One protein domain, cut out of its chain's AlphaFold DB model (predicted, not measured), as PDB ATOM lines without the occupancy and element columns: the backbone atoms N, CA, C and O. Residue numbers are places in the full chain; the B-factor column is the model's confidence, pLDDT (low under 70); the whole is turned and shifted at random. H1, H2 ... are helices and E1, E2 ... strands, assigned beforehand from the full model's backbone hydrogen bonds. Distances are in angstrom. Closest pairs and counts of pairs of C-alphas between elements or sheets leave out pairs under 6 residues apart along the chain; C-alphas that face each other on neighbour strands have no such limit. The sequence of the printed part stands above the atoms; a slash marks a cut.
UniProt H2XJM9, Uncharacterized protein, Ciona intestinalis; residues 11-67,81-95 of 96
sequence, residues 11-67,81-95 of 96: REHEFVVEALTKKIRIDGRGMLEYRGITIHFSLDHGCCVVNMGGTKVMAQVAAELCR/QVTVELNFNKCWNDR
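Overview. This is residues 11 to 67 and 81 to 95 of the 96 residues of an uncharacterized protein of Ciona intestinalis (UniProt H2XJM9). A small meander of three antiparallel strands, E1, E2 and E3, makes a narrow sheet, with helix H1 far off at one end on a long link and residues 61 to 67 running away at the other. The short helix H2 lies near the edge strand E3. Of 72 printed residues, 34 are in named elements, under half; the order is H1 E1 E2 E3 H2, a mixed class of helices and strands. The whole is an extended rod spanning 56 by 28 by 23 A, with a radius of gyration of the C-alphas of 18.2 A.

Arrangement. Start at H1, residues 11 to 21, which is not on the sheet. Next come E1, residues 37 to 41, and E2, residues 47 to 52, an antiparallel hairpin at 163 degrees; look for N 40 and O 49, 2.8 A apart. E2 and E3, residues 55 to 60, form a second antiparallel hairpin at 165 degrees, with N 52 and O 55 at 2.8 A. E1 and E3 are the edge strands. Beyond the cut, H2, residues 88 to 93, is only just not on the sheet, with 4 pairs of C-alphas within 10 A; its closest C-alphas to E3 are Phe 88 and Lys 56, 7.7 A apart. In H1 and H2 every O i to N i+4 pair is within hydrogen-bond range.

Along the chain. Find C-alpha 11 at (-42.173, 0.989, -31.424); from there H1 runs 15.5 A to C-alpha 21. E1 begins at C-alpha 37, at (-70.826, -10.712, -33.602). E2 is 16.8 A long and E3 17.0 A. H2 ends at C-alpha 93, at (-79.584, 10.037, -29.622).

Size, cuts and confidence. The C-alphas of Lys 22 and Arg 67, the two farthest apart, are 58.4 A apart. The link from H1 to E1 is long, with 15 residues. Residues 68 to 80 are not printed; C-alphas 67 and 81 are 20.5 A apart across the cut. Residues 86 to 95 have pLDDT under 70, and the mean of the printed part is 87.4.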
ATOM      1  N   ARG A  11     -42.152   2.113 -32.372       95.50
ATOM      2  CA  ARG A  11     -42.173   0.989 -31.424       95.50
ATOM      3  C   ARG A  11     -43.484   0.204 -31.475       95.50
ATOM      4  O   ARG A  11     -43.449  -1.012 -31.369       95.50
ATOM      5  N   GLU A  12     -44.622   0.881 -31.637       93.81
ATOM      6  CA  GLU A  12     -45.931   0.216 -31.742       93.81
ATOM      7  C   GLU A  12     -45.999  -0.619 -33.019       93.81
ATOM      8  O   GLU A  12     -46.421  -1.773 -32.989       93.81
ATOM      9  N   HIS A  13     -45.513  -0.057 -34.126       92.81
ATOM     10  CA  HIS A  13     -45.431  -0.765 -35.395       92.81
ATOM     11  C   HIS A  13     -44.528  -2.006 -35.298       92.81
ATOM     12  O   HIS A  13     -44.962  -3.109 -35.626       92.81
ATOM     13  N   GLU A  14     -43.292  -1.848 -34.814       95.94
ATOM     14  CA  GLU A  14     -42.337  -2.954 -34.641       95.94
ATOM     15  C   GLU A  14     -42.892  -4.056 -33.728       95.94
ATOM     16  O   GLU A  14     -42.810  -5.237 -34.065       95.94
ATOM     17  N   PHE A  15     -43.536  -3.674 -32.621       95.44
ATOM     18  CA  PHE A  15     -44.150  -4.607 -31.680       95.44
ATOM     19  C   PHE A  15     -45.261  -5.446 -32.321       95.44
ATOM     20  O   PHE A  15     -45.285  -6.668 -32.167       95.44
ATOM     21  N   VAL A  16     -46.179  -4.811 -33.060       94.62
ATOM     22  CA  VAL A  16     -47.276  -5.528 -33.727       94.62
ATOM     23  C   VAL A  16     -46.725  -6.496 -34.773       94.62
ATOM     24  O   VAL A  16     -47.176  -7.637 -34.844       94.62
ATOM     25  N   VAL A  17     -45.721  -6.079 -35.547       95.06
ATOM     26  CA  VAL A  17     -45.089  -6.942 -36.553       95.06
ATOM     27  C   VAL A  17     -44.415  -8.154 -35.902       95.06
ATOM     28  O   VAL A  17     -44.616  -9.277 -36.363       95.06
ATOM     29  N   GLU A  18     -43.676  -7.970 -34.804       96.31
ATOM     30  CA  GLU A  18     -43.039  -9.078 -34.080       96.31
ATOM     31  C   GLU A  18     -44.063 -10.037 -33.442       96.31
ATOM     32  O   GLU A  18     -43.875 -11.254 -33.441       96.31
ATOM     33  N   ALA A  19     -45.183  -9.527 -32.927       95.44
ATOM     34  CA  ALA A  19     -46.251 -10.376 -32.404       95.44
ATOM     35  C   ALA A  19     -46.865 -11.258 -33.508       95.44
ATOM     36  O   ALA A  19     -47.084 -12.458 -33.308       95.44
ATOM     37  N   LEU A  20     -47.070 -10.691 -34.702       95.00
ATOM     38  CA  LEU A  20     -47.631 -11.411 -35.843       95.00
ATOM     39  C   LEU A  20     -46.704 -12.525 -36.353       95.00
ATOM     40  O   LEU A  20     -47.204 -13.605 -36.677       95.00
ATOM     41  N   THR A  21     -45.377 -12.332 -36.367       95.69
ATOM     42  CA  THR A  21     -44.431 -13.407 -36.745       95.69
ATOM     43  C   THR A  21     -44.480 -14.585 -35.771       95.69
ATOM     44  O   THR A  21     -44.344 -15.736 -36.186       95.69
ATOM     45  N   LYS A  22     -44.781 -14.321 -34.493       95.50
ATOM     46  CA  LYS A  22     -45.002 -15.336 -33.447       95.50
ATOM     47  C   LYS A  22     -46.418 -15.917 -33.437       95.50
ATOM     48  O   LYS A  22     -46.745 -16.711 -32.560       95.50
ATOM     49  N   LYS A  23     -47.261 -15.551 -34.406       94.19
ATOM     50  CA  LYS A  23     -48.674 -15.946 -34.493       94.19
ATOM     51  C   LYS A  23     -49.523 -15.506 -33.290       94.19
ATOM     52  O   LYS A  23     -50.513 -16.159 -32.967       94.19
ATOM     53  N   ILE A  24     -49.184 -14.373 -32.677       95.06
ATOM     54  CA  ILE A  24     -49.923 -13.783 -31.557       95.06
ATOM     55  C   ILE A  24     -50.626 -12.512 -32.029       95.06
ATOM     56  O   ILE A  24     -50.045 -11.666 -32.708       95.06
ATOM     57  N   ARG A  25     -51.895 -12.368 -31.651       93.88
ATOM     58  CA  ARG A  25     -52.682 -11.153 -31.877       93.88
ATOM     59  C   ARG A  25     -52.811 -10.369 -30.575       93.88
ATOM     60  O   ARG A  25     -52.918 -10.958 -29.504       93.88
ATOM     61  N   ILE A  26     -52.870  -9.044 -30.682       92.19
ATOM     62  CA  ILE A  26     -52.985  -8.128 -29.532       92.19
ATOM     63  C   ILE A  26     -54.262  -8.318 -28.703       92.19
ATOM     64  O   ILE A  26     -54.305  -7.948 -27.539       92.19
ATOM     65  N   ASP A  27     -55.306  -8.889 -29.299       91.06
ATOM     66  CA  ASP A  27     -56.602  -9.127 -28.673       91.06
ATOM     67  C   ASP A  27     -56.790 -10.576 -28.199       91.06
ATOM     68  O   ASP A  27     -57.900 -10.967 -27.853       91.06
ATOM     69  N   GLY A  28     -55.718 -11.379 -28.203       91.38
ATOM     70  CA  GLY A  28     -55.706 -12.748 -27.676       91.38
ATOM     71  C   GLY A  28     -56.441 -13.791 -28.523       91.38
ATOM     72  O   GLY A  28     -56.462 -14.960 -28.155       91.38
ATOM     73  N   ARG A  29     -57.023 -13.393 -29.657       94.12
ATOM     74  CA  ARG A  29     -57.753 -14.290 -30.562       94.12
ATOM     75  C   ARG A  29     -56.819 -15.163 -31.397       94.12
ATOM     76  O   ARG A  29     -55.667 -14.806 -31.651       94.12
ATOM     77  N   GLY A  30     -57.344 -16.279 -31.896       94.62
ATOM     78  CA  GLY A  30     -56.690 -17.103 -32.909       94.62
ATOM     79  C   GLY A  30     -56.532 -16.378 -34.253       94.62
ATOM     80  O   GLY A  30     -57.269 -15.446 -34.585       94.62
ATOM     81  N   MET A  31     -55.579 -16.819 -35.080       92.31
ATOM     82  CA  MET A  31     -55.305 -16.176 -36.377       92.31
ATOM     83  C   MET A  31     -56.492 -16.186 -37.347       92.31
ATOM     84  O   MET A  31     -56.657 -15.241 -38.113       92.31
ATOM     85  N   LEU A  32     -57.339 -17.212 -37.268       94.12
ATOM     86  CA  LEU A  32     -58.538 -17.372 -38.096       94.12
ATOM     87  C   LEU A  32     -59.836 -17.117 -37.314       94.12
ATOM     88  O   LEU A  32     -60.926 -17.394 -37.806       94.12
ATOM     89  N   GLU A  33     -59.733 -16.605 -36.087       94.81
ATOM     90  CA  GLU A  33     -60.884 -16.381 -35.220       94.81
ATOM     91  C   GLU A  33     -61.483 -14.986 -35.459       94.81
ATOM     92  O   GLU A  33     -60.818 -13.951 -35.324       94.81
ATOM     93  N   TYR A  34     -62.770 -14.943 -35.804       93.44
ATOM     94  CA  TYR A  34     -63.518 -13.694 -35.951       93.44
ATOM     95  C   TYR A  34     -63.783 -13.022 -34.595       93.44
ATOM     96  O   TYR A  34     -63.650 -13.627 -33.536       93.44
ATOM     97  N   ARG A  35     -64.131 -11.728 -34.608       95.00
ATOM     98  CA  ARG A  35     -64.648 -11.077 -33.390       95.00
ATOM     99  C   ARG A  35     -66.056 -11.593 -33.147       95.00
ATOM    100  O   ARG A  35     -66.776 -11.832 -34.113       95.00
ATOM    101  N   GLY A  36     -66.458 -11.680 -31.883       93.44
ATOM    102  CA  GLY A  36     -67.851 -11.939 -31.534       93.44
ATOM    103  C   GLY A  36     -68.777 -10.946 -32.239       93.44
ATOM    104  O   GLY A  36     -68.531  -9.734 -32.213       93.44
ATOM    105  N   ILE A  37     -69.804 -11.482 -32.897       95.75
ATOM    106  CA  ILE A  37     -70.826 -10.712 -33.602       95.75
ATOM    107  C   ILE A  37     -72.075 -10.699 -32.729       95.75
ATOM    108  O   ILE A  37     -72.558 -11.751 -32.316       95.75
ATOM    109  N   THR A  38     -72.605  -9.511 -32.462       95.31
ATOM    110  CA  THR A  38     -73.899  -9.333 -31.794       95.31
ATOM    111  C   THR A  38     -74.812  -8.535 -32.705       95.31
ATOM    112  O   THR A  38     -74.387  -7.542 -33.296       95.31
ATOM    113  N   ILE A  39     -76.049  -9.000 -32.854       94.75
ATOM    114  CA  ILE A  39     -77.050  -8.385 -33.724       94.75
ATOM    115  C   ILE A  39     -78.200  -7.928 -32.838       94.75
ATOM    116  O   ILE A  39     -78.786  -8.727 -32.109       94.75
ATOM    117  N   HIS A  40     -78.511  -6.640 -32.909       92.94
ATOM    118  CA  HIS A  40     -79.619  -6.013 -32.209       92.94
ATOM    119  C   HIS A  40     -80.647  -5.552 -33.236       92.94
ATOM    120  O   HIS A  40     -80.328  -4.781 -34.145       92.94
ATOM    121  N   PHE A  41     -81.878  -6.024 -33.083       91.50
ATOM    122  CA  PHE A  41     -83.014  -5.570 -33.876       91.50
ATOM    123  C   PHE A  41     -83.737  -4.455 -33.127       91.50
ATOM    124  O   PHE A  41     -83.863  -4.513 -31.902       91.50
ATOM    125  N   SER A  42     -84.166  -3.430 -33.858       84.88
ATOM    126  CA  SER A  42     -84.974  -2.353 -33.287       84.88
ATOM    127  C   SER A  42     -86.461  -2.731 -33.258       84.88
ATOM    128  O   SER A  42     -86.848  -3.766 -33.802       84.88
ATOM    129  N   LEU A  43     -87.289  -1.887 -32.639       82.38
ATOM    130  CA  LEU A  43     -88.752  -2.016 -32.680       82.38
ATOM    131  C   LEU A  43     -89.298  -1.852 -34.107       82.38
ATOM    132  O   LEU A  43     -90.257  -2.528 -34.474       82.38
ATOM    133  N   ASP A  44     -88.655  -1.006 -34.914       83.25
ATOM    134  CA  ASP A  44     -89.051  -0.762 -36.294       83.25
ATOM    135  C   ASP A  44     -88.464  -1.816 -37.237       83.25
ATOM    136  O   ASP A  44     -87.278  -2.176 -37.183       83.25
ATOM    137  N   HIS A  45     -89.306  -2.294 -38.154       85.75
ATOM    138  CA  HIS A  45     -88.881  -3.195 -39.215       85.75
ATOM    139  C   HIS A  45     -87.888  -2.499 -40.155       85.75
ATOM    140  O   HIS A  45     -88.059  -1.345 -40.539       85.75
ATOM    141  N   GLY A  46     -86.850  -3.232 -40.560       87.75
ATOM    142  CA  GLY A  46     -85.840  -2.728 -41.492       87.75
ATOM    143  C   GLY A  46     -84.662  -2.004 -40.839       87.75
ATOM    144  O   GLY A  46     -83.779  -1.578 -41.575       87.75
ATOM    145  N   CYS A  47     -84.595  -1.913 -39.505       91.94
ATOM    146  CA  CYS A  47     -83.434  -1.386 -38.784       91.94
ATOM    147  C   CYS A  47     -82.711  -2.477 -37.985       91.94
ATOM    148  O   CYS A  47     -83.325  -3.214 -37.205       91.94
ATOM    149  N   CYS A  48     -81.388  -2.557 -38.134       93.25
ATOM    150  CA  CYS A  48     -80.549  -3.391 -37.282       93.25
ATOM    151  C   CYS A  48     -79.215  -2.722 -36.943       93.25
ATOM    152  O   CYS A  48     -78.655  -1.942 -37.719       93.25
ATOM    153  N   VAL A  49     -78.689  -3.063 -35.768       92.50
ATOM    154  CA  VAL A  49     -77.352  -2.674 -35.325       92.50
ATOM    155  C   VAL A  49     -76.530  -3.925 -35.085       92.50
ATOM    156  O   VAL A  49     -76.923  -4.810 -34.327       92.50
ATOM    157  N   VAL A  50     -75.365  -3.985 -35.717       94.38
ATOM    158  CA  VAL A  50     -74.426  -5.095 -35.588       94.38
ATOM    159  C   VAL A  50     -73.154  -4.590 -34.928       94.38
ATOM    160  O   VAL A  50     -72.528  -3.645 -35.415       94.38
ATOM    161  N   ASN A  51     -72.746  -5.242 -33.839       93.75
ATOM    162  CA  ASN A  51     -71.437  -5.017 -33.239       93.75
ATOM    163  C   ASN A  51     -70.505  -6.180 -33.566       93.75
ATOM    164  O   ASN A  51     -70.853  -7.345 -33.378       93.75
ATOM    165  N   MET A  52     -69.293  -5.845 -33.992       94.50
ATOM    166  CA  MET A  52     -68.180  -6.759 -34.198       94.50
ATOM    167  C   MET A  52     -67.008  -6.289 -33.327       94.50
ATOM    168  O   MET A  52     -66.160  -5.495 -33.750       94.50
ATOM    169  N   GLY A  53     -66.974  -6.752 -32.076       89.94
ATOM    170  CA  GLY A  53     -66.118  -6.175 -31.032       89.94
ATOM    171  C   GLY A  53     -66.344  -4.663 -30.892       89.94
ATOM    172  O   GLY A  53     -67.471  -4.230 -30.684       89.94
ATOM    173  N   GLY A  54     -65.288  -3.856 -31.041       87.56
ATOM    174  CA  GLY A  54     -65.379  -2.387 -30.975       87.56
ATOM    175  C   GLY A  54     -65.946  -1.700 -32.228       87.56
ATOM    176  O   GLY A  54     -66.115  -0.485 -32.227       87.56
ATOM    177  N   THR A  55     -66.220  -2.439 -33.308       90.75
ATOM    178  CA  THR A  55     -66.811  -1.878 -34.531       90.75
ATOM    179  C   THR A  55     -68.329  -1.991 -34.462       90.75
ATOM    180  O   THR A  55     -68.844  -3.090 -34.273       90.75
ATOM    181  N   LYS A  56     -69.045  -0.881 -34.657       90.88
ATOM    182  CA  LYS A  56     -70.512  -0.836 -34.675       90.88
ATOM    183  C   LYS A  56     -71.008  -0.329 -36.025       90.88
ATOM    184  O   LYS A  56     -70.492   0.665 -36.533       90.88
ATOM    185  N   VAL A  57     -71.995  -1.015 -36.593       92.38
ATOM    186  CA  VAL A  57     -72.624  -0.675 -37.876       92.38
ATOM    187  C   VAL A  57     -74.137  -0.664 -37.695       92.38
ATOM    188  O   VAL A  57     -74.680  -1.530 -37.015       92.38
ATOM    189  N   MET A  58     -74.809   0.306 -38.311       91.50
ATOM    190  CA  MET A  58     -76.268   0.365 -38.404       91.50
ATOM    191  C   MET A  58     -76.679   0.215 -39.862       91.50
ATOM    192  O   MET A  58     -76.074   0.842 -40.732       91.50
ATOM    193  N   ALA A  59     -77.711  -0.580 -40.118       93.06
ATOM    194  CA  ALA A  59     -78.350  -0.667 -41.418       93.06
ATOM    195  C   ALA A  59     -79.832  -0.321 -41.278       93.06
ATOM    196  O   ALA A  59     -80.506  -0.832 -40.385       93.06
ATOM    197  N   GLN A  60     -80.310   0.539 -42.175       92.31
ATOM    198  CA  GLN A  60     -81.717   0.881 -42.329       92.31
ATOM    199  C   GLN A  60     -82.137   0.563 -43.760       92.31
ATOM    200  O   GLN A  60     -81.461   0.955 -44.712       92.31
ATOM    201  N   VAL A  61     -83.270  -0.110 -43.904       94.81
ATOM    202  CA  VAL A  61     -83.922  -0.362 -45.186       94.81
ATOM    203  C   VAL A  61     -85.184   0.488 -45.260       94.81
ATOM    204  O   VAL A  61     -85.941   0.584 -44.295       94.81
ATOM    205  N   ALA A  62     -85.396   1.106 -46.415       92.31
ATOM    206  CA  ALA A  62     -86.620   1.807 -46.765       92.31
ATOM    207  C   ALA A  62     -86.993   1.443 -48.205       92.31
ATOM    208  O   ALA A  62     -86.122   1.124 -49.018       92.31
ATOM    209  N   ALA A  63     -88.287   1.472 -48.507       93.50
ATOM    210  CA  ALA A  63     -88.810   1.207 -49.836       93.50
ATOM    211  C   ALA A  63     -89.913   2.215 -50.156       93.50
ATOM    212  O   ALA A  63     -90.722   2.559 -49.296       93.50
ATOM    213  N   GLU A  64     -89.945   2.659 -51.406       93.50
ATOM    214  CA  GLU A  64     -90.945   3.576 -51.939       93.50
ATOM    215  C   GLU A  64     -91.461   3.057 -53.285       93.50
ATOM    216  O   GLU A  64     -90.746   2.379 -54.028       93.50
ATOM    217  N   LEU A  65     -92.722   3.363 -53.596       94.75
ATOM    218  CA  LEU A  65     -93.302   3.060 -54.898       94.75
ATOM    219  C   LEU A  65     -92.967   4.188 -55.876       94.75
ATOM    220  O   LEU A  65     -93.521   5.282 -55.784       94.75
ATOM    221  N   CYS A  66     -92.103   3.892 -56.842       91.69
ATOM    222  CA  CYS A  66     -91.635   4.850 -57.840       91.69
ATOM    223  C   CYS A  66     -91.861   4.336 -59.265       91.69
ATOM    224  O   CYS A  66     -92.001   3.134 -59.498       91.69
ATOM    225  N   ARG A  67     -91.888   5.254 -60.243       92.50
ATOM    226  CA  ARG A  67     -91.930   4.871 -61.662       92.50
ATOM    227  C   ARG A  67     -90.631   4.141 -62.043       92.50
ATOM    228  O   ARG A  67     -89.555   4.651 -61.717       92.50
ATOM    229  N   GLN A  81     -76.305   2.992 -49.857       94.12
ATOM    230  CA  GLN A  81     -75.484   4.099 -49.393       94.12
ATOM    231  C   GLN A  81     -74.716   3.670 -48.147       94.12
ATOM    232  O   GLN A  81     -75.301   3.197 -47.175       94.12
ATOM    233  N   VAL A  82     -73.399   3.868 -48.172       94.19
ATOM    234  CA  VAL A  82     -72.524   3.634 -47.020       94.19
ATOM    235  C   VAL A  82     -71.987   4.977 -46.558       94.19
ATOM    236  O   VAL A  82     -71.429   5.743 -47.342       94.19
ATOM    237  N   THR A  83     -72.169   5.281 -45.278       90.44
ATOM    238  CA  THR A  83     -71.673   6.513 -44.661       90.44
ATOM    239  C   THR A  83     -70.858   6.149 -43.429       90.44
ATOM    240  O   THR A  83     -71.263   5.309 -42.631       90.44
ATOM    241  N   VAL A  84     -69.676   6.755 -43.304       87.06
ATOM    242  CA  VAL A  84     -68.775   6.550 -42.168       87.06
ATOM    243  C   VAL A  84     -68.911   7.741 -41.237       87.06
ATOM    244  O   VAL A  84     -68.654   8.877 -41.634       87.06
ATOM    245  N   GLU A  85     -69.284   7.476 -39.990       80.44
ATOM    246  CA  GLU A  85     -69.409   8.497 -38.957       80.44
ATOM    247  C   GLU A  85     -68.442   8.239 -37.807       80.44
ATOM    248  O   GLU A  85     -68.331   7.127 -37.296       80.44
ATOM    249  N   LEU A  86     -67.760   9.300 -37.368       69.50
ATOM    250  CA  LEU A  86     -66.797   9.238 -36.265       69.50
ATOM    251  C   LEU A  86     -67.471   9.156 -34.885       69.50
ATOM    252  O   LEU A  86     -66.803   8.840 -33.908       69.50
ATOM    253  N   ASN A  87     -68.780   9.430 -34.793       66.88
ATOM    254  CA  ASN A  87     -69.528   9.489 -33.534       66.88
ATOM    255  C   ASN A  87     -70.890   8.798 -33.648       66.88
ATOM    256  O   ASN A  87     -71.931   9.450 -33.729       66.88
ATOM    257  N   PHE A  88     -70.881   7.469 -33.576       60.53
ATOM    258  CA  PHE A  88     -72.099   6.664 -33.665       60.53
ATOM    259  C   PHE A  88     -73.162   7.047 -32.613       60.53
ATOM    260  O   PHE A  88     -74.346   7.116 -32.926       60.53
ATOM    261  N   ASN A  89     -72.753   7.348 -31.373       58.06
ATOM    262  CA  ASN A  89     -73.687   7.669 -30.280       58.06
ATOM    263  C   ASN A  89     -74.465   8.975 -30.504       58.06
ATOM    264  O   ASN A  89     -75.576   9.111 -30.000       58.06
ATOM    265  N   LYS A  90     -73.911   9.922 -31.268       54.28
ATOM    266  CA  LYS A  90     -74.589  11.189 -31.559       54.28
ATOM    267  C   LYS A  90     -75.746  10.977 -32.544       54.28
ATOM    268  O   LYS A  90     -76.855  11.423 -32.305       54.28
ATOM    269  N   CYS A  91     -75.520  10.165 -33.576       50.12
ATOM    270  CA  CYS A  91     -76.524   9.825 -34.588       50.12
ATOM    271  C   CYS A  91     -77.643   8.888 -34.081       50.12
ATOM    272  O   CYS A  91     -78.642   8.688 -34.774       50.12
ATOM    273  N   TRP A  92     -77.455   8.277 -32.907       50.91
ATOM    274  CA  TRP A  92     -78.452   7.443 -32.229       50.91
ATOM    275  C   TRP A  92     -79.359   8.265 -31.305       50.91
ATOM    276  O   TRP A  92     -80.569   8.087 -31.343       50.91
ATOM    277  N   ASN A  93     -78.793   9.192 -30.522       54.00
ATOM    278  CA  ASN A  93     -79.584  10.037 -29.622       54.00
ATOM    279  C   ASN A  93     -80.373  11.133 -30.350       54.00
ATOM    280  O   ASN A  93     -81.428  11.515 -29.868       54.00
ATOM    281  N   ASP A  94     -79.899  11.611 -31.504       47.62
ATOM    282  CA  ASP A  94     -80.558  12.699 -32.246       47.62
ATOM    283  C   ASP A  94     -81.740  12.214 -33.126       47.62
ATOM    284  O   ASP A  94     -82.327  13.003 -33.867       47.62
ATOM    285  N   ARG A  95     -82.080  10.915 -33.096       48.22
ATOM    286  CA  ARG A  95     -83.182  10.298 -33.870       48.22
ATOM    287  C   ARG A  95     -84.257   9.624 -33.000       48.22
ATOM    288  O   ARG A  95     -85.040   8.836 -33.527       48.22
TER     289      ARG A  95